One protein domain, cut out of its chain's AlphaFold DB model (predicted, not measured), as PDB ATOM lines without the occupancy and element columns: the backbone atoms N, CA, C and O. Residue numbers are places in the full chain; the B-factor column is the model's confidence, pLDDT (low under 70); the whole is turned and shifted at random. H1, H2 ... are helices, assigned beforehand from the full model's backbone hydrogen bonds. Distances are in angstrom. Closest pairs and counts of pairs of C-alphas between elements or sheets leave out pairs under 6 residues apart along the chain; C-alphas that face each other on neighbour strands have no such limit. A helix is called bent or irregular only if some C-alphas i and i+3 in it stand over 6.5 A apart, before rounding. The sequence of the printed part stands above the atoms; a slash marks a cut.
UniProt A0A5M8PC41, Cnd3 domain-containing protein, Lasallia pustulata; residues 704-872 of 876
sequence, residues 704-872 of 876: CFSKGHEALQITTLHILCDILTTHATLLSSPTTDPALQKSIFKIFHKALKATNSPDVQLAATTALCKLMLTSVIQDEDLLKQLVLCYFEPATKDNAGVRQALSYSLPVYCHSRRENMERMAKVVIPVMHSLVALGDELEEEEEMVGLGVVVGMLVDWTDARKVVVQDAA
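This is residues 704 to 872 of the 876 residues of the protein "Cnd3 domain-containing protein" of Lasallia pustulata (UniProt A0A5M8PC41). The chain winds back and forth in stacked turns between two layers of helices: H2, H5 and H7 lie side by side in one layer, all running the same way, and H4 and H6 cross them at about half a right angle in the other. The long bent helix H8 turns away from the last residues of H7 and its arm H8b passes over H6, while H9 packs with its own last residue, Trp 860, on that same end of H7, at residues 809 to 814. The 169 printed residues hold nine named helices, H1 to H9 in chain order, and no named strand: the class is all helix. The whole is compact, with a radius of gyration of the C-alphas of 16.4 A, yet flat, spanning 48 by 47 by 25 A.

Start at the longest helix, H8, residues 817 to 840. By its hydrogen bonds it was assigned as one helix, but it is bent: C-alphas 825 and 828 are 7.0 A apart. Its arms are H8a, residues 817 to 825, and H8b, residues 828 to 840, 18.6 A long, beginning at C-alpha 828 (17.343, -21.335, 11.871). Before it come H7, residues 799 to 815, 24.1 A, and H6, residues 780 to 791, 17.0 A. Farther back are H5, residues 758 to 773, 22.3 A; H4, residues 738 to 752, 21.3 A; H3, residues 729 to 732; H2, residues 710 to 726, 24.4 A; and H1, residues 704 to 707, starting at C-alpha 704 (31.179, -2.645, -14.489). H9, residues 850 to 860, ends at C-alpha 860 (9.877, -10.115, 12.898).

From H8b, residues 829 to 834 touch H6, closest at the C-alphas of Val 830 and Lys 784, 6.2 A, at a steep tilt of 42 degrees. H8a touches H7 only at the corner, Met 820 to Cys 813, C-alphas 4.4 A apart. H7, the hub, also touches H5 at a shallow tilt of 8 degrees, closest at the C-alphas of Val 801 and Leu 762, 5.1 A. With residues 809 to 814 alone it touches H9, closest at the C-alphas of Cys 813 and Trp 860, 5.7 A. H5 touches H2 at 7 degrees, a shallow tilt, closest at the C-alphas of Val 760 and Ile 714, 5.4 A. H4 touches H6 at a shallow tilt of 3 degrees, closest at the C-alphas of His 749 and Leu 782, 6.5 A. H1 touches H2, closest at the C-alphas of Phe 705 and Gln 713, 4.6 A; H3 is close to H2 but not clearly touching, 6.8 A between the C-alphas of Leu 730 and Leu 724. Every O i to N i+4 pair is within hydrogen-bond range in H2, H4, H5, H6, H8a, H8b and H9, against 12 of 13 in H7; H1 and H3 are too short for such a pair.

The C-alphas farthest apart, those of Glu 843 and Ala 872, are 55.2 A apart. The printed part has no cut and no long link; residues 733 to 739, of which 738 and 739 belong to H4, stand free. Look past H9 for residues 861 to 872, a stretch with no named element. The model's pLDDT is under 70 at residues 734 to 735, 843 to 844 and 869 to 872.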
ATOM      1  N   CYS A 704      30.768  -3.894 -15.135       94.44
ATOM      2  CA  CYS A 704      31.179  -2.645 -14.489       94.44
ATOM      3  C   CYS A 704      31.307  -2.811 -12.975       94.44
ATOM      4  O   CYS A 704      32.336  -2.442 -12.421       94.44
ATOM      5  N   PHE A 705      30.357  -3.474 -12.309       95.69
ATOM      6  CA  PHE A 705      30.514  -3.803 -10.889       95.69
ATOM      7  C   PHE A 705      31.706  -4.743 -10.645       95.69
ATOM      8  O   PHE A 705      32.471  -4.589  -9.697       95.69
ATOM      9  N   SER A 706      31.875  -5.758 -11.495       94.62
ATOM     10  CA  SER A 706      32.885  -6.797 -11.272       94.62
ATOM     11  C   SER A 706      34.325  -6.296 -11.427       94.62
ATOM     12  O   SER A 706      35.216  -6.847 -10.777       94.62
ATOM     13  N   LYS A 707      34.547  -5.301 -12.296       92.50
ATOM     14  CA  LYS A 707      35.871  -4.753 -12.639       92.50
ATOM     15  C   LYS A 707      36.088  -3.301 -12.200       92.50
ATOM     16  O   LYS A 707      37.217  -2.831 -12.276       92.50
ATOM     17  N   GLY A 708      35.035  -2.597 -11.799       91.56
ATOM     18  CA  GLY A 708      35.087  -1.191 -11.420       91.56
ATOM     19  C   GLY A 708      35.699  -0.957 -10.044       91.56
ATOM     20  O   GLY A 708      35.695  -1.847  -9.189       91.56
ATOM     21  N   HIS A 709      36.197   0.260  -9.844       93.12
ATOM     22  CA  HIS A 709      36.552   0.799  -8.533       93.12
ATOM     23  C   HIS A 709      35.272   1.124  -7.728       93.12
ATOM     24  O   HIS A 709      34.158   0.973  -8.232       93.12
ATOM     25  N   GLU A 710      35.411   1.538  -6.467       94.44
ATOM     26  CA  GLU A 710      34.282   1.627  -5.526       94.44
ATOM     27  C   GLU A 710      33.152   2.569  -5.977       94.44
ATOM     28  O   GLU A 710      31.990   2.160  -5.953       94.44
ATOM     29  N   ALA A 711      33.459   3.780  -6.458       93.50
ATOM     30  CA  ALA A 711      32.434   4.717  -6.930       93.50
ATOM     31  C   ALA A 711      31.636   4.145  -8.117       93.50
ATOM     32  O   ALA A 711      30.404   4.142  -8.092       93.50
ATOM     33  N   LEU A 712      32.309   3.532  -9.099       93.69
ATOM     34  CA  LEU A 712      31.629   2.836 -10.195       93.69
ATOM     35  C   LEU A 712      30.784   1.642  -9.712       93.69
ATOM     36  O   LEU A 712      29.701   1.396 -10.252       93.69
ATOM     37  N   GLN A 713      31.230   0.899  -8.696       96.25
ATOM     38  CA  GLN A 713      30.436  -0.184  -8.102       96.25
ATOM     39  C   GLN A 713      29.147   0.344  -7.464       96.25
ATOM     40  O   GLN A 713      28.084  -0.230  -7.706       96.25
ATOM     41  N   ILE A 714      29.225   1.437  -6.700       96.56
ATOM     42  CA  ILE A 714      28.067   2.098  -6.076       96.56
ATOM     43  C   ILE A 714      27.087   2.572  -7.150       96.56
ATOM     44  O   ILE A 714      25.913   2.201  -7.118       96.56
ATOM     45  N   THR A 715      27.582   3.303  -8.149       95.88
ATOM     46  CA  THR A 715      26.796   3.767  -9.297       95.88
ATOM     47  C   THR A 715      26.089   2.613 -10.002       95.88
ATOM     48  O   THR A 715      24.886   2.662 -10.243       95.88
ATOM     49  N   THR A 716      26.807   1.520 -10.269       96.69
ATOM     50  CA  THR A 716      26.228   0.342 -10.921       96.69
ATOM     51  C   THR A 716      25.142  -0.309 -10.059       96.69
ATOM     52  O   THR A 716      24.114  -0.729 -10.586       96.69
ATOM     53  N   LEU A 717      25.335  -0.405  -8.738       97.44
ATOM     54  CA  LEU A 717      24.327  -0.954  -7.827       97.44
ATOM     55  C   LEU A 717      23.043  -0.114  -7.827       97.44
ATOM     56  O   LEU A 717      21.957  -0.695  -7.809       97.44
ATOM     57  N   HIS A 718      23.156   1.216  -7.883       97.56
ATOM     58  CA  HIS A 718      22.004   2.110  -8.023       97.56
ATOM     59  C   HIS A 718      21.298   1.911  -9.369       97.56
ATOM     60  O   HIS A 718      20.107   1.616  -9.376       97.56
ATOM     61  N   ILE A 719      22.039   1.925 -10.484       97.56
ATOM     62  CA  ILE A 719      21.482   1.687 -11.827       97.56
ATOM     63  C   ILE A 719      20.750   0.338 -11.887       97.56
ATOM     64  O   ILE A 719      19.614   0.262 -12.351       97.56
ATOM     65  N   LEU A 720      21.369  -0.735 -11.384       96.81
ATOM     66  CA  LEU A 720      20.743  -2.058 -11.337       96.81
ATOM     67  C   LEU A 720      19.489  -2.053 -10.459       96.81
ATOM     68  O   LEU A 720      18.486  -2.648 -10.838       96.81
ATOM     69  N   CYS A 721      19.519  -1.397  -9.298       97.25
ATOM     70  CA  CYS A 721      18.345  -1.275  -8.435       97.25
ATOM     71  C   CYS A 721      17.181  -0.594  -9.160       97.25
ATOM     72  O   CYS A 721      16.058  -1.102  -9.124       97.25
ATOM     73  N   ASP A 722      17.449   0.519  -9.834       97.25
ATOM     74  CA  ASP A 722      16.422   1.326 -10.485       97.25
ATOM     75  C   ASP A 722      15.871   0.610 -11.722       97.25
ATOM     76  O   ASP A 722      14.657   0.442 -11.831       97.25
ATOM     77  N   ILE A 723      16.733   0.040 -12.576       96.12
ATOM     78  CA  ILE A 723      16.313  -0.783 -13.727       96.12
ATOM     79  C   ILE A 723      15.424  -1.941 -13.274       96.12
ATOM     80  O   ILE A 723      14.384  -2.199 -13.877       96.12
ATOM     81  N   LEU A 724      15.814  -2.658 -12.219       94.88
ATOM     82  CA  LEU A 724      15.064  -3.818 -11.738       94.88
ATOM     83  C   LEU A 724      13.763  -3.427 -11.030       94.88
ATOM     84  O   LEU A 724      12.819  -4.215 -11.023       94.88
ATOM     85  N   THR A 725      13.700  -2.228 -10.454       94.50
ATOM     86  CA  THR A 725      12.472  -1.692  -9.857       94.50
ATOM     87  C   THR A 725      11.492  -1.249 -10.943       94.50
ATOM     88  O   THR A 725      10.320  -1.619 -10.880       94.50
ATOM     89  N   THR A 726      11.968  -0.535 -11.964       94.50
ATOM     90  CA  THR A 726      11.159  -0.054 -13.096       94.50
ATOM     91  C   THR A 726      10.708  -1.205 -13.997       94.50
ATOM     92  O   THR A 726       9.526  -1.344 -14.309       94.50
ATOM     93  N   HIS A 727      11.628  -2.102 -14.357       93.38
ATOM     94  CA  HIS A 727      11.395  -3.221 -15.275       93.38
ATOM     95  C   HIS A 727      11.447  -4.571 -14.551       93.38
ATOM     96  O   HIS A 727      12.171  -5.483 -14.952       93.38
ATOM     97  N   ALA A 728      10.631  -4.750 -13.508       88.75
ATOM     98  CA  ALA A 728      10.616  -5.951 -12.654       88.75
ATOM     99  C   ALA A 728      10.534  -7.296 -13.411       88.75
ATOM    100  O   ALA A 728      11.028  -8.330 -12.945       88.75
ATOM    101  N   THR A 729       9.926  -7.299 -14.601       88.88
ATOM    102  CA  THR A 729       9.825  -8.482 -15.475       88.88
ATOM    103  C   THR A 729      11.175  -8.990 -15.994       88.88
ATOM    104  O   THR A 729      11.251 -10.156 -16.362       88.88
ATOM    105  N   LEU A 730      12.240  -8.178 -15.975       87.94
ATOM    106  CA  LEU A 730      13.585  -8.597 -16.392       87.94
ATOM    107  C   LEU A 730      14.160  -9.710 -15.504       87.94
ATOM    108  O   LEU A 730      14.900 -10.553 -16.000       87.94
ATOM    109  N   LEU A 731      13.790  -9.759 -14.218       83.31
ATOM    110  CA  LEU A 731      14.211 -10.819 -13.288       83.31
ATOM    111  C   LEU A 731      13.114 -11.823 -12.928       83.31
ATOM    112  O   LEU A 731      13.427 -12.938 -12.514       83.31
ATOM    113  N   SER A 732      11.846 -11.427 -13.029       72.44
ATOM    114  CA  SER A 732      10.710 -12.252 -12.599       72.44
ATOM    115  C   SER A 732      10.059 -13.059 -13.727       72.44
ATOM    116  O   SER A 732       9.217 -13.916 -13.449       72.44
ATOM    117  N   SER A 733      10.429 -12.822 -14.991       72.88
ATOM    118  CA  SER A 733       9.880 -13.567 -16.126       72.88
ATOM    119  C   SER A 733      10.428 -15.002 -16.179       72.88
ATOM    120  O   SER A 733      11.631 -15.209 -16.031       72.88
ATOM    121  N   PRO A 734       9.598 -16.015 -16.499       63.59
ATOM    122  CA  PRO A 734      10.076 -17.380 -16.743       63.59
ATOM    123  C   PRO A 734      11.003 -17.497 -17.966       63.59
ATOM    124  O   PRO A 734      11.611 -18.543 -18.169       63.59
ATOM    125  N   THR A 735      11.092 -16.449 -18.791       69.69
ATOM    126  CA  THR A 735      11.978 -16.372 -19.962       69.69
ATOM    127  C   THR A 735      13.343 -15.757 -19.656       69.69
ATOM    128  O   THR A 735      14.187 -15.731 -20.546       69.69
ATOM    129  N   THR A 736      13.564 -15.242 -18.441       74.56
ATOM    130  CA  THR A 736      14.837 -14.629 -18.042       74.56
ATOM    131  C   THR A 736      15.965 -15.657 -18.083       74.56
ATOM    132  O   THR A 736      15.805 -16.771 -17.581       74.56
ATOM    133  N   ASP A 737      17.124 -15.275 -18.633       80.31
ATOM    134  CA  ASP A 737      18.326 -16.111 -18.616       80.31
ATOM    135  C   ASP A 737      18.750 -16.421 -17.162       80.31
ATOM    136  O   ASP A 737      19.178 -15.517 -16.426       80.31
ATOM    137  N   PRO A 738      18.696 -17.697 -16.728       83.88
ATOM    138  CA  PRO A 738      19.088 -18.081 -15.378       83.88
ATOM    139  C   PRO A 738      20.550 -17.745 -15.046       83.88
ATOM    140  O   PRO A 738      20.894 -17.617 -13.868       83.88
ATOM    141  N   ALA A 739      21.434 -17.632 -16.045       86.12
ATOM    142  CA  ALA A 739      22.834 -17.268 -15.829       86.12
ATOM    143  C   ALA A 739      22.989 -15.789 -15.445       86.12
ATOM    144  O   ALA A 739      23.746 -15.468 -14.519       86.12
ATOM    145  N   LEU A 740      22.238 -14.898 -16.095       85.88
ATOM    146  CA  LEU A 740      22.227 -13.470 -15.784       85.88
ATOM    147  C   LEU A 740      21.637 -13.211 -14.392       85.88
ATOM    148  O   LEU A 740      22.259 -12.523 -13.582       85.88
ATOM    149  N   GLN A 741      20.507 -13.847 -14.065       89.25
ATOM    150  CA  GLN A 741      19.896 -13.757 -12.734       89.25
ATOM    151  C   GLN A 741      20.875 -14.173 -11.625       89.25
ATOM    152  O   GLN A 741      21.073 -13.445 -10.651       89.25
ATOM    153  N   LYS A 742      21.550 -15.318 -11.791       90.69
ATOM    154  CA  LYS A 742      22.574 -15.783 -10.839       90.69
ATOM    155  C   LYS A 742      23.745 -14.808 -10.723       90.69
ATOM    156  O   LYS A 742      24.285 -14.639  -9.631       90.69
ATOM    157  N   SER A 743      24.143 -14.173 -11.823       92.88
ATOM    158  CA  SER A 743      25.231 -13.191 -11.832       92.88
ATOM    159  C   SER A 743      24.865 -11.936 -11.036       92.88
ATOM    160  O   SER A 743      25.667 -11.484 -10.220       92.88
ATOM    161  N   ILE A 744      23.634 -11.436 -11.184       93.31
ATOM    162  CA  ILE A 744      23.113 -10.299 -10.410       93.31
ATOM    163  C   ILE A 744      23.046 -10.642  -8.914       93.31
ATOM    164  O   ILE A 744      23.539  -9.883  -8.082       93.31
ATOM    165  N   PHE A 745      22.515 -11.813  -8.546       94.62
ATOM    166  CA  PHE A 745      22.469 -12.227  -7.136       94.62
ATOM    167  C   PHE A 745      23.873 -12.375  -6.538       94.62
ATOM    168  O   PHE A 745      24.118 -11.963  -5.404       94.62
ATOM    169  N   LYS A 746      24.829 -12.888  -7.320       94.94
ATOM    170  CA  LYS A 746      26.235 -12.985  -6.914       94.94
ATOM    171  C   LYS A 746      26.873 -11.612  -6.688       94.94
ATOM    172  O   LYS A 746      27.683 -11.488  -5.770       94.94
ATOM    173  N   ILE A 747      26.515 -10.600  -7.481       95.75
ATOM    174  CA  ILE A 747      26.960  -9.213  -7.283       95.75
ATOM    175  C   ILE A 747      26.482  -8.687  -5.936       95.75
ATOM    176  O   ILE A 747      27.319  -8.299  -5.124       95.75
ATOM    177  N   PHE A 748      25.177  -8.752  -5.658       96.44
ATOM    178  CA  PHE A 748      24.635  -8.296  -4.377       96.44
ATOM    179  C   PHE A 748      25.254  -9.052  -3.202       96.44
ATOM    180  O   PHE A 748      25.687  -8.440  -2.231       96.44
ATOM    181  N   HIS A 749      25.394 -10.373  -3.311       95.50
ATOM    182  CA  HIS A 749      26.038 -11.168  -2.271       95.50
ATOM    183  C   HIS A 749      27.514 -10.773  -2.057       95.50
ATOM    184  O   HIS A 749      27.966 -10.697  -0.914       95.50
ATOM    185  N   LYS A 750      28.285 -10.512  -3.126       95.38
ATOM    186  CA  LYS A 750      29.676 -10.029  -3.020       95.38
ATOM    187  C   LYS A 750      29.730  -8.642  -2.373       95.38
ATOM    188  O   LYS A 750      30.558  -8.434  -1.494       95.38
ATOM    189  N   ALA A 751      28.844  -7.732  -2.773       96.00
ATOM    190  CA  ALA A 751      28.786  -6.364  -2.265       96.00
ATOM    191  C   ALA A 751      28.412  -6.304  -0.773       96.00
ATOM    192  O   ALA A 751      29.041  -5.582  -0.008       96.00
ATOM    193  N   LEU A 752      27.458  -7.128  -0.323       95.00
ATOM    194  CA  LEU A 752      27.092  -7.227   1.097       95.00
ATOM    195  C   LEU A 752      28.245  -7.714   1.984       95.00
ATOM    196  O   LEU A 752      28.314  -7.352   3.156       95.00
ATOM    197  N   LYS A 753      29.149  -8.531   1.435       91.81
ATOM    198  CA  LYS A 753      30.326  -9.058   2.141       91.81
ATOM    199  C   LYS A 753      31.566  -8.170   2.017       91.81
ATOM    200  O   LYS A 753      32.607  -8.521   2.562       91.81
ATOM    201  N   ALA A 754      31.482  -7.042   1.312       90.00
ATOM    202  CA  ALA A 754      32.601  -6.125   1.119       90.00
ATOM    203  C   ALA A 754      32.813  -5.238   2.360       90.00
ATOM    204  O   ALA A 754      32.594  -4.033   2.321       90.00
ATOM    205  N   THR A 755      33.244  -5.828   3.479       84.44
ATOM    206  CA  THR A 755      33.488  -5.104   4.744       84.44
ATOM    207  C   THR A 755      34.570  -4.030   4.625       84.44
ATOM    208  O   THR A 755      34.541  -3.056   5.365       84.44
ATOM    209  N   ASN A 756      35.492  -4.183   3.671       89.06
ATOM    210  CA  ASN A 756      36.553  -3.209   3.397       89.06
ATOM    211  C   ASN A 756      36.058  -1.977   2.616       89.06
ATOM    212  O   ASN A 756      36.798  -1.009   2.512       89.06
ATOM    213  N   SER A 757      34.831  -2.017   2.089       93.75
ATOM    214  CA  SER A 757      34.232  -0.963   1.261       93.75
ATOM    215  C   SER A 757      32.845  -0.613   1.830       93.75
ATOM    216  O   SER A 757      31.820  -1.075   1.309       93.75
ATOM    217  N   PRO A 758      32.778   0.153   2.940       94.44
ATOM    218  CA  PRO A 758      31.544   0.355   3.703       94.44
ATOM    219  C   PRO A 758      30.425   1.023   2.893       94.44
ATOM    220  O   PRO A 758      29.253   0.693   3.098       94.44
ATOM    221  N   ASP A 759      30.768   1.897   1.945       96.31
ATOM    222  CA  ASP A 759      29.798   2.587   1.089       96.31
ATOM    223  C   ASP A 759      29.208   1.662   0.016       96.31
ATOM    224  O   ASP A 759      27.999   1.673  -0.219       96.31
ATOM    225  N   VAL A 760      30.019   0.765  -0.559       97.06
ATOM    226  CA  VAL A 760      29.538  -0.301  -1.459       97.06
ATOM    227  C   VAL A 760      28.589  -1.238  -0.708       97.06
ATOM    228  O   VAL A 760      27.520  -1.594  -1.217       97.06
ATOM    229  N   GLN A 761      28.942  -1.608   0.528       96.62
ATOM    230  CA  GLN A 761      28.089  -2.430   1.386       96.62
ATOM    231  C   GLN A 761      26.761  -1.725   1.701       96.62
ATOM    232  O   GLN A 761      25.702  -2.361   1.664       96.62
ATOM    233  N   LEU A 762      26.790  -0.417   1.978       97.19
ATOM    234  CA  LEU A 762      25.596   0.392   2.221       97.19
ATOM    235  C   LEU A 762      24.698   0.471   0.983       97.19
ATOM    236  O   LEU A 762      23.500   0.200   1.093       97.19
ATOM    237  N   ALA A 763      25.263   0.782  -0.184       97.75
ATOM    238  CA  ALA A 763      24.534   0.854  -1.450       97.75
ATOM    239  C   ALA A 763      23.862  -0.484  -1.790       97.75
ATOM    240  O   ALA A 763      22.674  -0.534  -2.106       97.75
ATOM    241  N   ALA A 764      24.579  -1.601  -1.632       97.69
ATOM    242  CA  ALA A 764      24.017  -2.930  -1.853       97.69
ATOM    243  C   ALA A 764      22.917  -3.280  -0.845       97.69
ATOM    244  O   ALA A 764      21.892  -3.850  -1.218       97.69
ATOM    245  N   THR A 765      23.114  -2.924   0.427       97.75
ATOM    246  CA  THR A 765      22.133  -3.158   1.493       97.75
ATOM    247  C   THR A 765      20.834  -2.410   1.210       97.75
ATOM    248  O   THR A 765      19.758  -3.008   1.274       97.75
ATOM    249  N   THR A 766      20.908  -1.119   0.878       97.75
ATOM    250  CA  THR A 766      19.722  -0.295   0.607       97.75
ATOM    251  C   THR A 766      19.021  -0.726  -0.678       97.75
ATOM    252  O   THR A 766      17.802  -0.908  -0.656       97.75
ATOM    253  N   ALA A 767      19.768  -0.970  -1.759       97.62
ATOM    254  CA  ALA A 767      19.235  -1.471  -3.023       97.62
ATOM    255  C   ALA A 767      18.503  -2.806  -2.843       97.62
ATOM    256  O   ALA A 767      17.341  -2.945  -3.228       97.62
ATOM    257  N   LEU A 768      19.134  -3.781  -2.183       97.31
ATOM    258  CA  LEU A 768      18.515  -5.083  -1.972       97.31
ATOM    259  C   LEU A 768      17.285  -4.992  -1.058       97.31
ATOM    260  O   LEU A 768      16.273  -5.626  -1.347       97.31
ATOM    261  N   CYS A 769      17.318  -4.164  -0.006       97.31
ATOM    262  CA  CYS A 769      16.137  -3.920   0.829       97.31
ATOM    263  C   CYS A 769      14.956  -3.387   0.001       97.31
ATOM    264  O   CYS A 769      13.841  -3.888   0.152       97.31
ATOM    265  N   LYS A 770      15.192  -2.421  -0.901       96.25
ATOM    266  CA  LYS A 770      14.163  -1.889  -1.815       96.25
ATOM    267  C   LYS A 770      13.621  -2.981  -2.742       96.25
ATOM    268  O   LYS A 770      12.412  -3.194  -2.771       96.25
ATOM    269  N   LEU A 771      14.501  -3.721  -3.422       96.12
ATOM    270  CA  LEU A 771      14.128  -4.789  -4.363       96.12
ATOM    271  C   LEU A 771      13.368  -5.947  -3.698       96.12
ATOM    272  O   LEU A 771      12.508  -6.577  -4.317       96.12
ATOM    273  N   MET A 772      13.669  -6.241  -2.432       95.25
ATOM    274  CA  MET A 772      12.936  -7.240  -1.659       95.25
ATOM    275  C   MET A 772      11.573  -6.720  -1.195       95.25
ATOM    276  O   MET A 772      10.583  -7.450  -1.276       95.25
ATOM    277  N   LEU A 773      11.485  -5.457  -0.761       93.56
ATOM    278  CA  LEU A 773      10.217  -4.817  -0.393       93.56
ATOM    279  C   LEU A 773       9.242  -4.753  -1.576       93.56
ATOM    280  O   LEU A 773       8.065  -5.088  -1.419       93.56
ATOM    281  N   THR A 774       9.731  -4.419  -2.772       91.69
ATOM    282  CA  THR A 774       8.939  -4.418  -4.014       91.69
ATOM    283  C   THR A 774       8.663  -5.825  -4.558       91.69
ATOM    284  O   THR A 774       7.909  -5.979  -5.515       91.69
ATOM    285  N   SER A 775       9.185  -6.874  -3.909       91.06
ATOM    286  CA  SER A 775       9.046  -8.290  -4.296       91.06
ATOM    287  C   SER A 775       9.660  -8.658  -5.653       91.06
ATOM    288  O   SER A 775       9.344  -9.721  -6.192       91.06
ATOM    289  N   VAL A 776      10.568  -7.823  -6.169       92.31
ATOM    290  CA  VAL A 776      11.372  -8.110  -7.367       92.31
ATOM    291  C   VAL A 776      12.378  -9.223  -7.071       92.31
ATOM    292  O   VAL A 776      12.505 -10.167  -7.847       92.31
ATOM    293  N   ILE A 777      13.046  -9.155  -5.914       93.25
ATOM    294  CA  ILE A 777      13.943 -10.207  -5.422       93.25
ATOM    295  C   ILE A 777      13.293 -10.911  -4.230       93.25
ATOM    296  O   ILE A 777      12.865 -10.281  -3.266       93.25
ATOM    297  N   GLN A 778      13.229 -12.242  -4.286       92.75
ATOM    298  CA  GLN A 778      12.621 -13.085  -3.243       92.75
ATOM    299  C   GLN A 778      13.564 -14.199  -2.765       92.75
ATOM    300  O   GLN A 778      13.120 -15.164  -2.146       92.75
ATOM    301  N   ASP A 779      14.853 -14.066  -3.074       94.38
ATOM    302  CA  ASP A 779      15.888 -15.051  -2.777       94.38
ATOM    303  C   ASP A 779      16.138 -15.182  -1.263       94.38
ATOM    304  O   ASP A 779      16.364 -14.194  -0.560       94.38
ATOM    305  N   GLU A 780      16.061 -16.414  -0.751       96.06
ATOM    306  CA  GLU A 780      16.182 -16.702   0.684       96.06
ATOM    307  C   GLU A 780      17.639 -16.586   1.174       96.06
ATOM    308  O   GLU A 780      17.865 -16.193   2.321       96.06
ATOM    309  N   ASP A 781      18.634 -16.842   0.317       95.69
ATOM    310  CA  ASP A 781      20.056 -16.741   0.674       95.69
ATOM    311  C   ASP A 781      20.493 -15.279   0.835       95.69
ATOM    312  O   ASP A 781      21.189 -14.927   1.792       95.69
ATOM    313  N   LEU A 782      20.030 -14.397  -0.051       96.81
ATOM    314  CA  LEU A 782      20.216 -12.953   0.069       96.81
ATOM    315  C   LEU A 782      19.506 -12.392   1.311       96.81
ATOM    316  O   LEU A 782      20.095 -11.578   2.025       96.81
ATOM    317  N   LEU A 783      18.290 -12.866   1.630       97.62
ATOM    318  CA  LEU A 783      17.596 -12.478   2.865       97.62
ATOM    319  C   LEU A 783      18.397 -12.895   4.101       97.62
ATOM    320  O   LEU A 783      18.605 -12.088   5.009       97.62
ATOM    321  N   LYS A 784      18.876 -14.144   4.127       97.19
ATOM    322  CA  LYS A 784      19.753 -14.648   5.185       97.19
ATOM    323  C   LYS A 784      20.981 -13.750   5.337       97.19
ATOM    324  O   LYS A 784      21.308 -13.373   6.460       97.19
ATOM    325  N   GLN A 785      21.635 -13.381   4.234       96.62
ATOM    326  CA  GLN A 785      22.829 -12.538   4.275       96.62
ATOM    327  C   GLN A 785      22.537 -11.133   4.819       96.62
ATOM    328  O   GLN A 785      23.316 -10.649   5.631       96.62
ATOM    329  N   LEU A 786      21.412 -10.500   4.460       97.44
ATOM    330  CA  LEU A 786      21.013  -9.209   5.047       97.44
ATOM    331  C   LEU A 786      20.836  -9.300   6.568       97.44
ATOM    332  O   LEU A 786      21.272  -8.415   7.304       97.44
ATOM    333  N   VAL A 787      20.208 -10.376   7.048       97.06
ATOM    334  CA  VAL A 787      20.011 -10.595   8.486       97.06
ATOM    335  C   VAL A 787      21.347 -10.841   9.190       97.06
ATOM    336  O   VAL A 787      21.565 -10.297  10.271       97.06
ATOM    337  N   LEU A 788      22.261 -11.602   8.582       95.06
ATOM    338  CA  LEU A 788      23.609 -11.800   9.119       95.06
ATOM    339  C   LEU A 788      24.387 -10.485   9.184       95.06
ATOM    340  O   LEU A 788      24.849 -10.121  10.263       95.06
ATOM    341  N   CYS A 789      24.409  -9.706   8.099       94.25
ATOM    342  CA  CYS A 789      25.034  -8.383   8.073       94.25
ATOM    343  C   CYS A 789      24.468  -7.447   9.151       94.25
ATOM    344  O   CYS A 789      25.177  -6.562   9.622       94.25
ATOM    345  N   TYR A 790      23.215  -7.625   9.580       95.38
ATOM    346  CA  TYR A 790      22.652  -6.837  10.674       95.38
ATOM    347  C   TYR A 790      23.209  -7.203  12.053       95.38
ATOM    348  O   TYR A 790      23.188  -6.348  12.935       95.38
ATOM    349  N   PHE A 791      23.679  -8.432  12.275       93.06
ATOM    350  CA  PHE A 791      24.127  -8.913  13.589       93.06
ATOM    351  C   PHE A 791      25.646  -9.124  13.692       93.06
ATOM    352  O   PHE A 791      26.174  -8.998  14.796       93.06
ATOM    353  N   GLU A 792      26.341  -9.351  12.577       90.12
ATOM    354  CA  GLU A 792      27.789  -9.600  12.504       90.12
ATOM    355  C   GLU A 792      28.637  -8.468  13.119       90.12
ATOM    356  O   GLU A 792      28.408  -7.297  12.805       90.12
ATOM    357  N   PRO A 793      29.655  -8.768  13.950       88.50
ATOM    358  CA  PRO A 793      30.559  -7.754  14.506       88.50
ATOM    359  C   PRO A 793      31.280  -6.921  13.439       88.50
ATOM    360  O   PRO A 793      31.422  -5.715  13.614       88.50
ATOM    361  N   ALA A 794      31.620  -7.519  12.292       87.56
ATOM    362  CA  ALA A 794      32.319  -6.851  11.191       87.56
ATOM    363  C   ALA A 794      31.573  -5.628  10.614       87.56
ATOM    364  O   ALA A 794      32.184  -4.753  10.012       87.56
ATOM    365  N   THR A 795      30.252  -5.538  10.801       89.69
ATOM    366  CA  THR A 795      29.431  -4.400  10.347       89.69
ATOM    367  C   THR A 795      29.043  -3.452  11.486       89.69
ATOM    368  O   THR A 795      28.153  -2.614  11.321       89.69
ATOM    369  N   LYS A 796      29.624  -3.609  12.685       88.38
ATOM    370  CA  LYS A 796      29.285  -2.815  13.883       88.38
ATOM    371  C   LYS A 796      29.503  -1.320  13.657       88.38
ATOM    372  O   LYS A 796      28.639  -0.532  14.047       88.38
ATOM    373  N   ASP A 797      30.599  -0.968  12.991       90.19
ATOM    374  CA  ASP A 797      31.016   0.421  12.779       90.19
ATOM    375  C   ASP A 797      30.374   1.057  11.537       90.19
ATOM    376  O   ASP A 797      30.288   2.282  11.435       90.19
ATOM    377  N   ASN A 798      29.795   0.251  10.639       94.19
ATOM    378  CA  ASN A 798      28.998   0.753   9.520       94.19
ATOM    379  C   ASN A 798      27.580   1.130   9.986       94.19
ATOM    380  O   ASN A 798      26.595   0.396   9.820       94.19
ATOM    381  N   ALA A 799      27.468   2.313  10.593       93.19
ATOM    382  CA  ALA A 799      26.206   2.839  11.103       93.19
ATOM    383  C   ALA A 799      25.126   2.972  10.012       93.19
ATOM    384  O   ALA A 799      23.946   2.787  10.324       93.19
ATOM    385  N   GLY A 800      25.507   3.251   8.759       95.44
ATOM    386  CA  GLY A 800      24.582   3.342   7.626       95.44
ATOM    387  C   GLY A 800      23.864   2.017   7.373       95.44
ATOM    388  O   GLY A 800      22.632   1.970   7.375       95.44
ATOM    389  N   VAL A 801      24.621   0.921   7.255       95.38
ATOM    390  CA  VAL A 801      24.078  -0.436   7.048       95.38
ATOM    391  C   VAL A 801      23.179  -0.842   8.213       95.38
ATOM    392  O   VAL A 801      22.046  -1.290   8.013       95.38
ATOM    393  N   ARG A 802      23.637  -0.619   9.453       94.31
ATOM    394  CA  ARG A 802      22.856  -0.931  10.661       94.31
ATOM    395  C   ARG A 802      21.542  -0.156  10.707       94.31
ATOM    396  O   ARG A 802      20.522  -0.724  11.094       94.31
ATOM    397  N   GLN A 803      21.535   1.119  10.321       95.38
ATOM    398  CA  GLN A 803      20.315   1.929  10.281       95.38
ATOM    399  C   GLN A 803      19.366   1.482   9.168       95.38
ATOM    400  O   GLN A 803      18.177   1.297   9.441       95.38
ATOM    401  N   ALA A 804      19.886   1.240   7.960       96.75
ATOM    402  CA  ALA A 804      19.105   0.760   6.825       96.75
ATOM    403  C   ALA A 804      18.380  -0.552   7.157       96.75
ATOM    404  O   ALA A 804      17.174  -0.663   6.944       96.75
ATOM    405  N   LEU A 805      19.080  -1.516   7.759       97.19
ATOM    406  CA  LEU A 805      18.521  -2.817   8.143       97.19
ATOM    407  C   LEU A 805      17.581  -2.732   9.349       97.19
ATOM    408  O   LEU A 805      16.531  -3.375   9.352       97.19
ATOM    409  N   SER A 806      17.911  -1.900  10.343       95.62
ATOM    410  CA  SER A 806      17.052  -1.659  11.513       95.62
ATOM    411  C   SER A 806      15.675  -1.113  11.117       95.62
ATOM    412  O   SER A 806      14.680  -1.422  11.769       95.62
ATOM    413  N   TYR A 807      15.606  -0.324  10.039       95.88
ATOM    414  CA  TYR A 807      14.344   0.129   9.456       95.88
ATOM    415  C   TYR A 807      13.722  -0.923   8.526       95.88
ATOM    416  O   TYR A 807      12.555  -1.281   8.680       95.88
ATOM    417  N   SER A 808      14.499  -1.440   7.574       96.81
ATOM    418  CA  SER A 808      13.967  -2.214   6.447       96.81
ATOM    419  C   SER A 808      13.526  -3.625   6.827       96.81
ATOM    420  O   SER A 808      12.513  -4.083   6.308       96.81
ATOM    421  N   LEU A 809      14.226  -4.318   7.737       97.56
ATOM    422  CA  LEU A 809      13.883  -5.700   8.110       97.56
ATOM    423  C   LEU A 809      12.513  -5.799   8.808       97.56
ATOM    424  O   LEU A 809      11.698  -6.612   8.360       97.56
ATOM    425  N   PRO A 810      12.187  -4.975   9.832       96.50
ATOM    426  CA  PRO A 810      10.836  -4.950  10.391       96.50
ATOM    427  C   PRO A 810       9.773  -4.608   9.343       96.50
ATOM    428  O   PRO A 810       8.774  -5.314   9.241       96.50
ATOM    429  N   VAL A 811      10.000  -3.568   8.528       96.25
ATOM    430  CA  VAL A 811       9.047  -3.143   7.487       96.25
ATOM    431  C   VAL A 811       8.813  -4.265   6.473       96.25
ATOM    432  O   VAL A 811       7.668  -4.573   6.146       96.25
ATOM    433  N   TYR A 812       9.869  -4.945   6.029       97.00
ATOM    434  CA  TYR A 812       9.775  -6.089   5.127       97.00
ATOM    435  C   TYR A 812       8.920  -7.203   5.720       97.00
ATOM    436  O   TYR A 812       7.959  -7.633   5.083       97.00
ATOM    437  N   CYS A 813       9.209  -7.617   6.953       96.94
ATOM    438  CA  CYS A 813       8.496  -8.715   7.595       96.94
ATOM    439  C   CYS A 813       7.034  -8.365   7.897       96.94
ATOM    440  O   CYS A 813       6.147  -9.190   7.713       96.94
ATOM    441  N   HIS A 814       6.758  -7.142   8.345       95.94
ATOM    442  CA  HIS A 814       5.417  -6.728   8.764       95.94
ATOM    443  C   HIS A 814       4.551  -6.205   7.605       95.94
ATOM    444  O   HIS A 814       3.350  -6.022   7.784       95.94
ATOM    445  N   SER A 815       5.115  -6.002   6.411       94.94
ATOM    446  CA  SER A 815       4.364  -5.522   5.239       94.94
ATOM    447  C   SER A 815       3.483  -6.585   4.575       94.94
ATOM    448  O   SER A 815       2.393  -6.258   4.110       94.94
ATOM    449  N   ARG A 816       3.944  -7.842   4.491       93.38
ATOM    450  CA  ARG A 816       3.245  -8.942   3.801       93.38
ATOM    451  C   ARG A 816       3.466 -10.264   4.514       93.38
ATOM    452  O   ARG A 816       4.542 -10.519   5.058       93.38
ATOM    453  N   ARG A 817       2.469 -11.147   4.454       93.00
ATOM    454  CA  ARG A 817       2.543 -12.465   5.091       93.00
ATOM    455  C   ARG A 817       3.633 -13.337   4.468       93.00
ATOM    456  O   ARG A 817       4.366 -13.996   5.196       93.00
ATOM    457  N   GLU A 818       3.787 -13.293   3.150       94.62
ATOM    458  CA  GLU A 818       4.789 -14.065   2.412       94.62
ATOM    459  C   GLU A 818       6.215 -13.650   2.799       94.62
ATOM    460  O   GLU A 818       7.101 -14.495   2.917       94.62
ATOM    461  N   ASN A 819       6.443 -12.354   3.049       95.62
ATOM    462  CA  ASN A 819       7.737 -11.835   3.499       95.62
ATOM    463  C   ASN A 819       8.084 -12.349   4.902       95.62
ATOM    464  O   ASN A 819       9.201 -12.810   5.133       95.62
ATOM    465  N   MET A 820       7.112 -12.322   5.820       95.81
ATOM    466  CA  MET A 820       7.252 -12.900   7.159       95.81
ATOM    467  C   MET A 820       7.544 -14.406   7.099       95.81
ATOM    468  O   MET A 820       8.448 -14.889   7.779       95.81
ATOM    469  N   GLU A 821       6.832 -15.151   6.250       96.06
ATOM    470  CA  GLU A 821       7.053 -16.591   6.071       96.06
ATOM    471  C   GLU A 821       8.445 -16.889   5.484       96.06
ATOM    472  O   GLU A 821       9.103 -17.828   5.937       96.06
ATOM    473  N   ARG A 822       8.950 -16.071   4.546       96.81
ATOM    474  CA  ARG A 822      10.348 -16.158   4.075       96.81
ATOM    475  C   ARG A 822      11.349 -15.861   5.194       96.81
ATOM    476  O   ARG A 822      12.308 -16.612   5.348       96.81
ATOM    477  N   MET A 823      11.107 -14.835   6.015       97.69
ATOM    478  CA  MET A 823      11.939 -14.553   7.193       97.69
ATOM    479  C   MET A 823      11.987 -15.765   8.134       97.69
ATOM    480  O   MET A 823      13.063 -16.180   8.553       97.69
ATOM    481  N   ALA A 824      10.842 -16.397   8.407       96.94
ATOM    482  CA  ALA A 824      10.766 -17.568   9.278       96.94
ATOM    483  C   ALA A 824      11.621 -18.749   8.785       96.94
ATOM    484  O   ALA A 824      12.221 -19.450   9.602       96.94
ATOM    485  N   LYS A 825      11.735 -18.949   7.465       97.19
ATOM    486  CA  LYS A 825      12.588 -19.999   6.883       97.19
ATOM    487  C   LYS A 825      14.079 -19.758   7.119       97.19
ATOM    488  O   LYS A 825      14.817 -20.718   7.330       97.19
ATOM    489  N   VAL A 826      14.525 -18.499   7.122       97.44
ATOM    490  CA  VAL A 826      15.951 -18.165   7.281       97.44
ATOM    491  C   VAL A 826      16.400 -18.061   8.742       97.44
ATOM    492  O   VAL A 826      17.601 -18.100   8.997       97.44
ATOM    493  N   VAL A 827      15.476 -18.009   9.714       96.44
ATOM    494  CA  VAL A 827      15.796 -17.885  11.153       96.44
ATOM    495  C   VAL A 827      16.775 -18.958  11.632       96.44
ATOM    496  O   VAL A 827      17.793 -18.628  12.234       96.44
ATOM    497  N   ILE A 828      16.494 -20.239  11.376       95.88
ATOM    498  CA  ILE A 828      17.343 -21.335  11.871       95.88
ATOM    499  C   ILE A 828      18.738 -21.304  11.220       95.88
ATOM    500  O   ILE A 828      19.726 -21.331  11.958       95.88
ATOM    501  N   PRO A 829      18.868 -21.166   9.884       96.69
ATOM    502  CA  PRO A 829      20.164 -20.944   9.244       96.69
ATOM    503  C   PRO A 829      20.941 -19.735   9.779       96.69
ATOM    504  O   PRO A 829      22.154 -19.836   9.948       96.69
ATOM    505  N   VAL A 830      20.271 -18.605  10.039       96.44
ATOM    506  CA  VAL A 830      20.893 -17.410  10.635       96.44
ATOM    507  C   VAL A 830      21.431 -17.732  12.024       96.44
ATOM    508  O   VAL A 830      22.589 -17.446  12.308       96.44
ATOM    509  N   MET A 831      20.624 -18.368  12.876       95.31
ATOM    510  CA  MET A 831      21.033 -18.714  14.238       95.31
ATOM    511  C   MET A 831      22.233 -19.658  14.256       95.31
ATOM    512  O   MET A 831      23.155 -19.437  15.033       95.31
ATOM    513  N   HIS A 832      22.265 -20.670  13.384       95.19
ATOM    514  CA  HIS A 832      23.432 -21.547  13.263       95.19
ATOM    515  C   HIS A 832      24.694 -20.780  12.864       95.19
ATOM    516  O   HIS A 832      25.742 -20.996  13.464       95.19
ATOM    517  N   SER A 833      24.592 -19.877  11.885       94.31
ATOM    518  CA  SER A 833      25.722 -19.049  11.456       94.31
ATOM    519  C   SER A 833      26.202 -18.100  12.559       94.31
ATOM    520  O   SER A 833      27.403 -17.975  12.744       94.31
ATOM    521  N   LEU A 834      25.296 -17.485  13.325       92.69
ATOM    522  CA  LEU A 834      25.668 -16.581  14.422       92.69
ATOM    523  C   LEU A 834      26.252 -17.314  15.634       92.69
ATOM    524  O   LEU A 834      27.127 -16.771  16.294       92.69
ATOM    525  N   VAL A 835      25.785 -18.529  15.936       92.44
ATOM    526  CA  VAL A 835      26.381 -19.359  16.996       92.44
ATOM    527  C   VAL A 835      27.789 -19.788  16.601       92.44
ATOM    528  O   VAL A 835      28.705 -19.588  17.383       92.44
ATOM    529  N   ALA A 836      27.966 -20.301  15.378       92.69
ATOM    530  CA  ALA A 836      29.284 -20.689  14.881       92.69
ATOM    531  C   ALA A 836      30.251 -19.498  14.863       92.69
ATOM    532  O   ALA A 836      31.372 -19.625  15.330       92.69
ATOM    533  N   LEU A 837      29.785 -18.333  14.400       89.62
ATOM    534  CA  LEU A 837      30.570 -17.105  14.452       89.62
ATOM    535  C   LEU A 837      30.937 -16.752  15.895       89.62
ATOM    536  O   LEU A 837      32.095 -16.494  16.169       89.62
ATOM    537  N   GLY A 838      29.974 -16.784  16.819       86.25
ATOM    538  CA  GLY A 838      30.211 -16.489  18.231       86.25
ATOM    539  C   GLY A 838      31.219 -17.420  18.911       86.25
ATOM    540  O   GLY A 838      31.921 -16.967  19.806       86.25
ATOM    541  N   ASP A 839      31.309 -18.682  18.480       87.06
ATOM    542  CA  ASP A 839      32.315 -19.640  18.961       87.06
ATOM    543  C   ASP A 839      33.729 -19.346  18.407       87.06
ATOM    544  O   ASP A 839      34.716 -19.814  18.975       87.06
ATOM    545  N   GLU A 840      33.832 -18.595  17.304       86.75
ATOM    546  CA  GLU A 840      35.085 -18.218  16.632       86.75
ATOM    547  C   GLU A 840      35.621 -16.837  17.055       86.75
ATOM    548  O   GLU A 840      36.783 -16.540  16.776       86.75
ATOM    549  N   LEU A 841      34.806 -16.002  17.711       83.31
ATOM    550  CA  LEU A 841      35.198 -14.652  18.135       83.31
ATOM    551  C   LEU A 841      36.248 -14.685  19.253       83.31
ATOM    552  O   LEU A 841      36.180 -15.498  20.178       83.31
ATOM    553  N   GLU A 842      37.191 -13.746  19.193       76.50
ATOM    554  CA  GLU A 842      38.151 -13.516  20.274       76.50
ATOM    555  C   GLU A 842      37.457 -12.905  21.508       76.50
ATOM    556  O   GLU A 842      36.399 -12.287  21.400       76.50
ATOM    557  N   GLU A 843      38.049 -13.042  22.704       69.75
ATOM    558  CA  GLU A 843      37.441 -12.551  23.959       69.75
ATOM    559  C   GLU A 843      37.159 -11.032  23.956       69.75
ATOM    560  O   GLU A 843      36.291 -10.566  24.697       69.75
ATOM    561  N   GLU A 844      37.861 -10.264  23.118       64.62
ATOM    562  CA  GLU A 844      37.704  -8.810  22.968       64.62
ATOM    563  C   GLU A 844      36.599  -8.415  21.959       64.62
ATOM    564  O   GLU A 844      36.151  -7.263  21.937       64.62
ATOM    565  N   GLU A 845      36.110  -9.355  21.143       71.88
ATOM    566  CA  GLU A 845      35.112  -9.097  20.104       71.88
ATOM    567  C   GLU A 845      33.676  -9.279  20.626       71.88
ATOM    568  O   GLU A 845      33.116 -10.373  20.707       71.88
ATOM    569  N   GLU A 846      33.013  -8.168  20.951       72.75
ATOM    570  CA  GLU A 846      31.626  -8.202  21.428       72.75
ATOM    571  C   GLU A 846      30.594  -8.328  20.289       72.75
ATOM    572  O   GLU A 846      30.307  -7.368  19.562       72.75
ATOM    573  N   MET A 847      29.931  -9.486  20.206       82.69
ATOM    574  CA  MET A 847      28.703  -9.676  19.425       82.69
ATOM    575  C   MET A 847      27.446  -9.344  20.244       82.69
ATOM    576  O   MET A 847      27.398  -9.467  21.469       82.69
ATOM    577  N   VAL A 848      26.367  -8.958  19.556       86.12
ATOM    578  CA  VAL A 848      25.044  -8.832  20.181       86.12
ATOM    579  C   VAL A 848      24.641 -10.170  20.807       86.12
ATOM    580  O   VAL A 848      24.587 -11.192  20.129       86.12
ATOM    581  N   GLY A 849      24.302 -10.154  22.099       89.12
ATOM    582  CA  GLY A 849      23.911 -11.368  22.812       89.12
ATOM    583  C   GLY A 849      22.745 -12.097  22.135       89.12
ATOM    584  O   GLY A 849      21.724 -11.487  21.804       89.12
ATOM    585  N   LEU A 850      22.863 -13.421  21.989       90.19
ATOM    586  CA  LEU A 850      21.904 -14.260  21.252       90.19
ATOM    587  C   LEU A 850      20.456 -14.126  21.751       90.19
ATOM    588  O   LEU A 850      19.520 -14.231  20.963       90.19
ATOM    589  N   GLY A 851      20.244 -13.836  23.039       92.81
ATOM    590  CA  GLY A 851      18.905 -13.573  23.578       92.81
ATOM    591  C   GLY A 851      18.226 -12.345  22.957       92.81
ATOM    592  O   GLY A 851      17.018 -12.361  22.727       92.81
ATOM    593  N   VAL A 852      18.997 -11.301  22.632       93.19
ATOM    594  CA  VAL A 852      18.496 -10.111  21.925       93.19
ATOM    595  C   VAL A 852      18.180 -10.464  20.474       93.19
ATOM    596  O   VAL A 852      17.103 -10.118  19.994       93.19
ATOM    597  N   VAL A 853      19.072 -11.207  19.807       94.69
ATOM    598  CA  VAL A 853      18.881 -11.673  18.423       94.69
ATOM    599  C   VAL A 853      17.585 -12.475  18.296       94.69
ATOM    600  O   VAL A 853      16.717 -12.124  17.500       94.69
ATOM    601  N   VAL A 854      17.400 -13.496  19.139       95.31
ATOM    602  CA  VAL A 854      16.178 -14.317  19.162       95.31
ATOM    603  C   VAL A 854      14.946 -13.458  19.440       95.31
ATOM    604  O   VAL A 854      13.932 -13.622  18.768       95.31
ATOM    605  N   GLY A 855      15.030 -12.513  20.381       96.31
ATOM    606  CA  GLY A 855      13.938 -11.580  20.660       96.31
ATOM    607  C   GLY A 855      13.503 -10.782  19.426       96.31
ATOM    608  O   GLY A 855      12.306 -10.642  19.186       96.31
ATOM    609  N   MET A 856      14.458 -10.313  18.615       96.38
ATOM    610  CA  MET A 856      14.177  -9.586  17.371       96.38
ATOM    611  C   MET A 856      13.614 -10.495  16.273       96.38
ATOM    612  O   MET A 856      12.636 -10.129  15.630       96.38
ATOM    613  N   LEU A 857      14.164 -11.699  16.089       96.50
ATOM    614  CA  LEU A 857      13.669 -12.653  15.085       96.50
ATOM    615  C   LEU A 857      12.239 -13.127  15.394       96.50
ATOM    616  O   LEU A 857      11.418 -13.249  14.486       96.50
ATOM    617  N   VAL A 858      11.913 -13.343  16.673       96.50
ATOM    618  CA  VAL A 858      10.540 -13.644  17.118       96.50
ATOM    619  C   VAL A 858       9.601 -12.473  16.822       96.50
ATOM    620  O   VAL A 858       8.470 -12.686  16.399       96.50
ATOM    621  N   ASP A 859      10.066 -11.237  17.007       96.81
ATOM    622  CA  ASP A 859       9.289 -10.035  16.696       96.81
ATOM    623  C   ASP A 859       8.992  -9.901  15.194       96.81
ATOM    624  O   ASP A 859       7.867  -9.594  14.790       96.81
ATOM    625  N   TRP A 860       9.993 -10.166  14.356       97.12
ATOM    626  CA  TRP A 860       9.877 -10.115  12.898       97.12
ATOM    627  C   TRP A 860       8.991 -11.230  12.338       97.12
ATOM    628  O   TRP A 860       8.308 -11.025  11.342       97.12
ATOM    629  N   THR A 861       8.937 -12.382  13.004       96.75
ATOM    630  CA  THR A 861       8.108 -13.530  12.596       96.75
ATOM    631  C   THR A 861       6.726 -13.568  13.264       96.75
ATOM    632  O   THR A 861       5.963 -14.518  13.079       96.75
ATOM    633  N   ASP A 862       6.351 -12.531  14.020       95.62
ATOM    634  CA  ASP A 862       5.032 -12.441  14.648       95.62
ATOM    635  C   ASP A 862       3.948 -12.061  13.628       95.62
ATOM    636  O   ASP A 862       3.776 -10.896  13.262       95.62
ATOM    637  N   ALA A 863       3.140 -13.045  13.230       92.50
ATOM    638  CA  ALA A 863       2.035 -12.862  12.291       92.50
ATOM    639  C   ALA A 863       1.009 -11.792  12.718       92.50
ATOM    640  O   ALA A 863       0.300 -11.260  11.868       92.50
ATOM    641  N   ARG A 864       0.913 -11.450  14.011       93.50
ATOM    642  CA  ARG A 864      -0.017 -10.416  14.511       93.50
ATOM    643  C   ARG A 864       0.437  -8.995  14.184       93.50
ATOM    644  O   ARG A 864      -0.363  -8.072  14.306       93.50
ATOM    645  N   LYS A 865       1.715  -8.816  13.846       93.19
ATOM    646  CA  LYS A 865       2.290  -7.523  13.459       93.19
ATOM    647  C   LYS A 865       2.219  -7.264  11.962       93.19
ATOM    648  O   LYS A 865       2.461  -6.136  11.546       93.19
ATOM    649  N   VAL A 866       1.892  -8.286  11.171       93.12
ATOM    650  CA  VAL A 866       1.676  -8.123   9.736       93.12
ATOM    651  C   VAL A 866       0.457  -7.229   9.531       93.12
ATOM    652  O   VAL A 866      -0.612  -7.490  10.088       93.12
ATOM    653  N   VAL A 867       0.627  -6.166   8.751       90.62
ATOM    654  CA  VAL A 867      -0.459  -5.245   8.419       90.62
ATOM    655  C   VAL A 867      -1.524  -6.017   7.644       90.62
ATOM    656  O   VAL A 867      -1.260  -6.572   6.579       90.62
ATOM    657  N   VAL A 868      -2.739  -6.078   8.190       76.69
ATOM    658  CA  VAL A 868      -3.888  -6.657   7.489       76.69
ATOM    659  C   VAL A 868      -4.313  -5.648   6.428       76.69
ATOM    660  O   VAL A 868      -4.825  -4.583   6.762       76.69
ATOM    661  N   GLN A 869      -4.075  -5.960   5.155       59.97
ATOM    662  CA  GLN A 869      -4.698  -5.212   4.070       59.97
ATOM    663  C   GLN A 869      -6.199  -5.514   4.099       59.97
ATOM    664  O   GLN A 869      -6.614  -6.635   3.799       59.97
ATOM    665  N   ASP A 870      -7.020  -4.534   4.480       46.81
ATOM    666  CA  ASP A 870      -8.451  -4.606   4.204       46.81
ATOM    667  C   ASP A 870      -8.613  -4.712   2.683       46.81
ATOM    668  O   ASP A 870      -8.167  -3.845   1.932       46.81
ATOM    669  N   ALA A 871      -9.261  -5.777   2.213       43.56
ATOM    670  CA  ALA A 871      -9.443  -6.086   0.790       43.56
ATOM    671  C   ALA A 871     -10.253  -5.029  -0.004       43.56
ATOM    672  O   ALA A 871     -10.600  -5.259  -1.158       43.56
ATOM    673  N   ALA A 872     -10.570  -3.879   0.597       43.34
ATOM    674  CA  ALA A 872     -11.318  -2.781  -0.002       43.34
ATOM    675  C   ALA A 872     -10.438  -1.693  -0.652       43.34
ATOM    676  O   ALA A 872     -10.990  -0.811  -1.301       43.34
TER     677      ALA A 872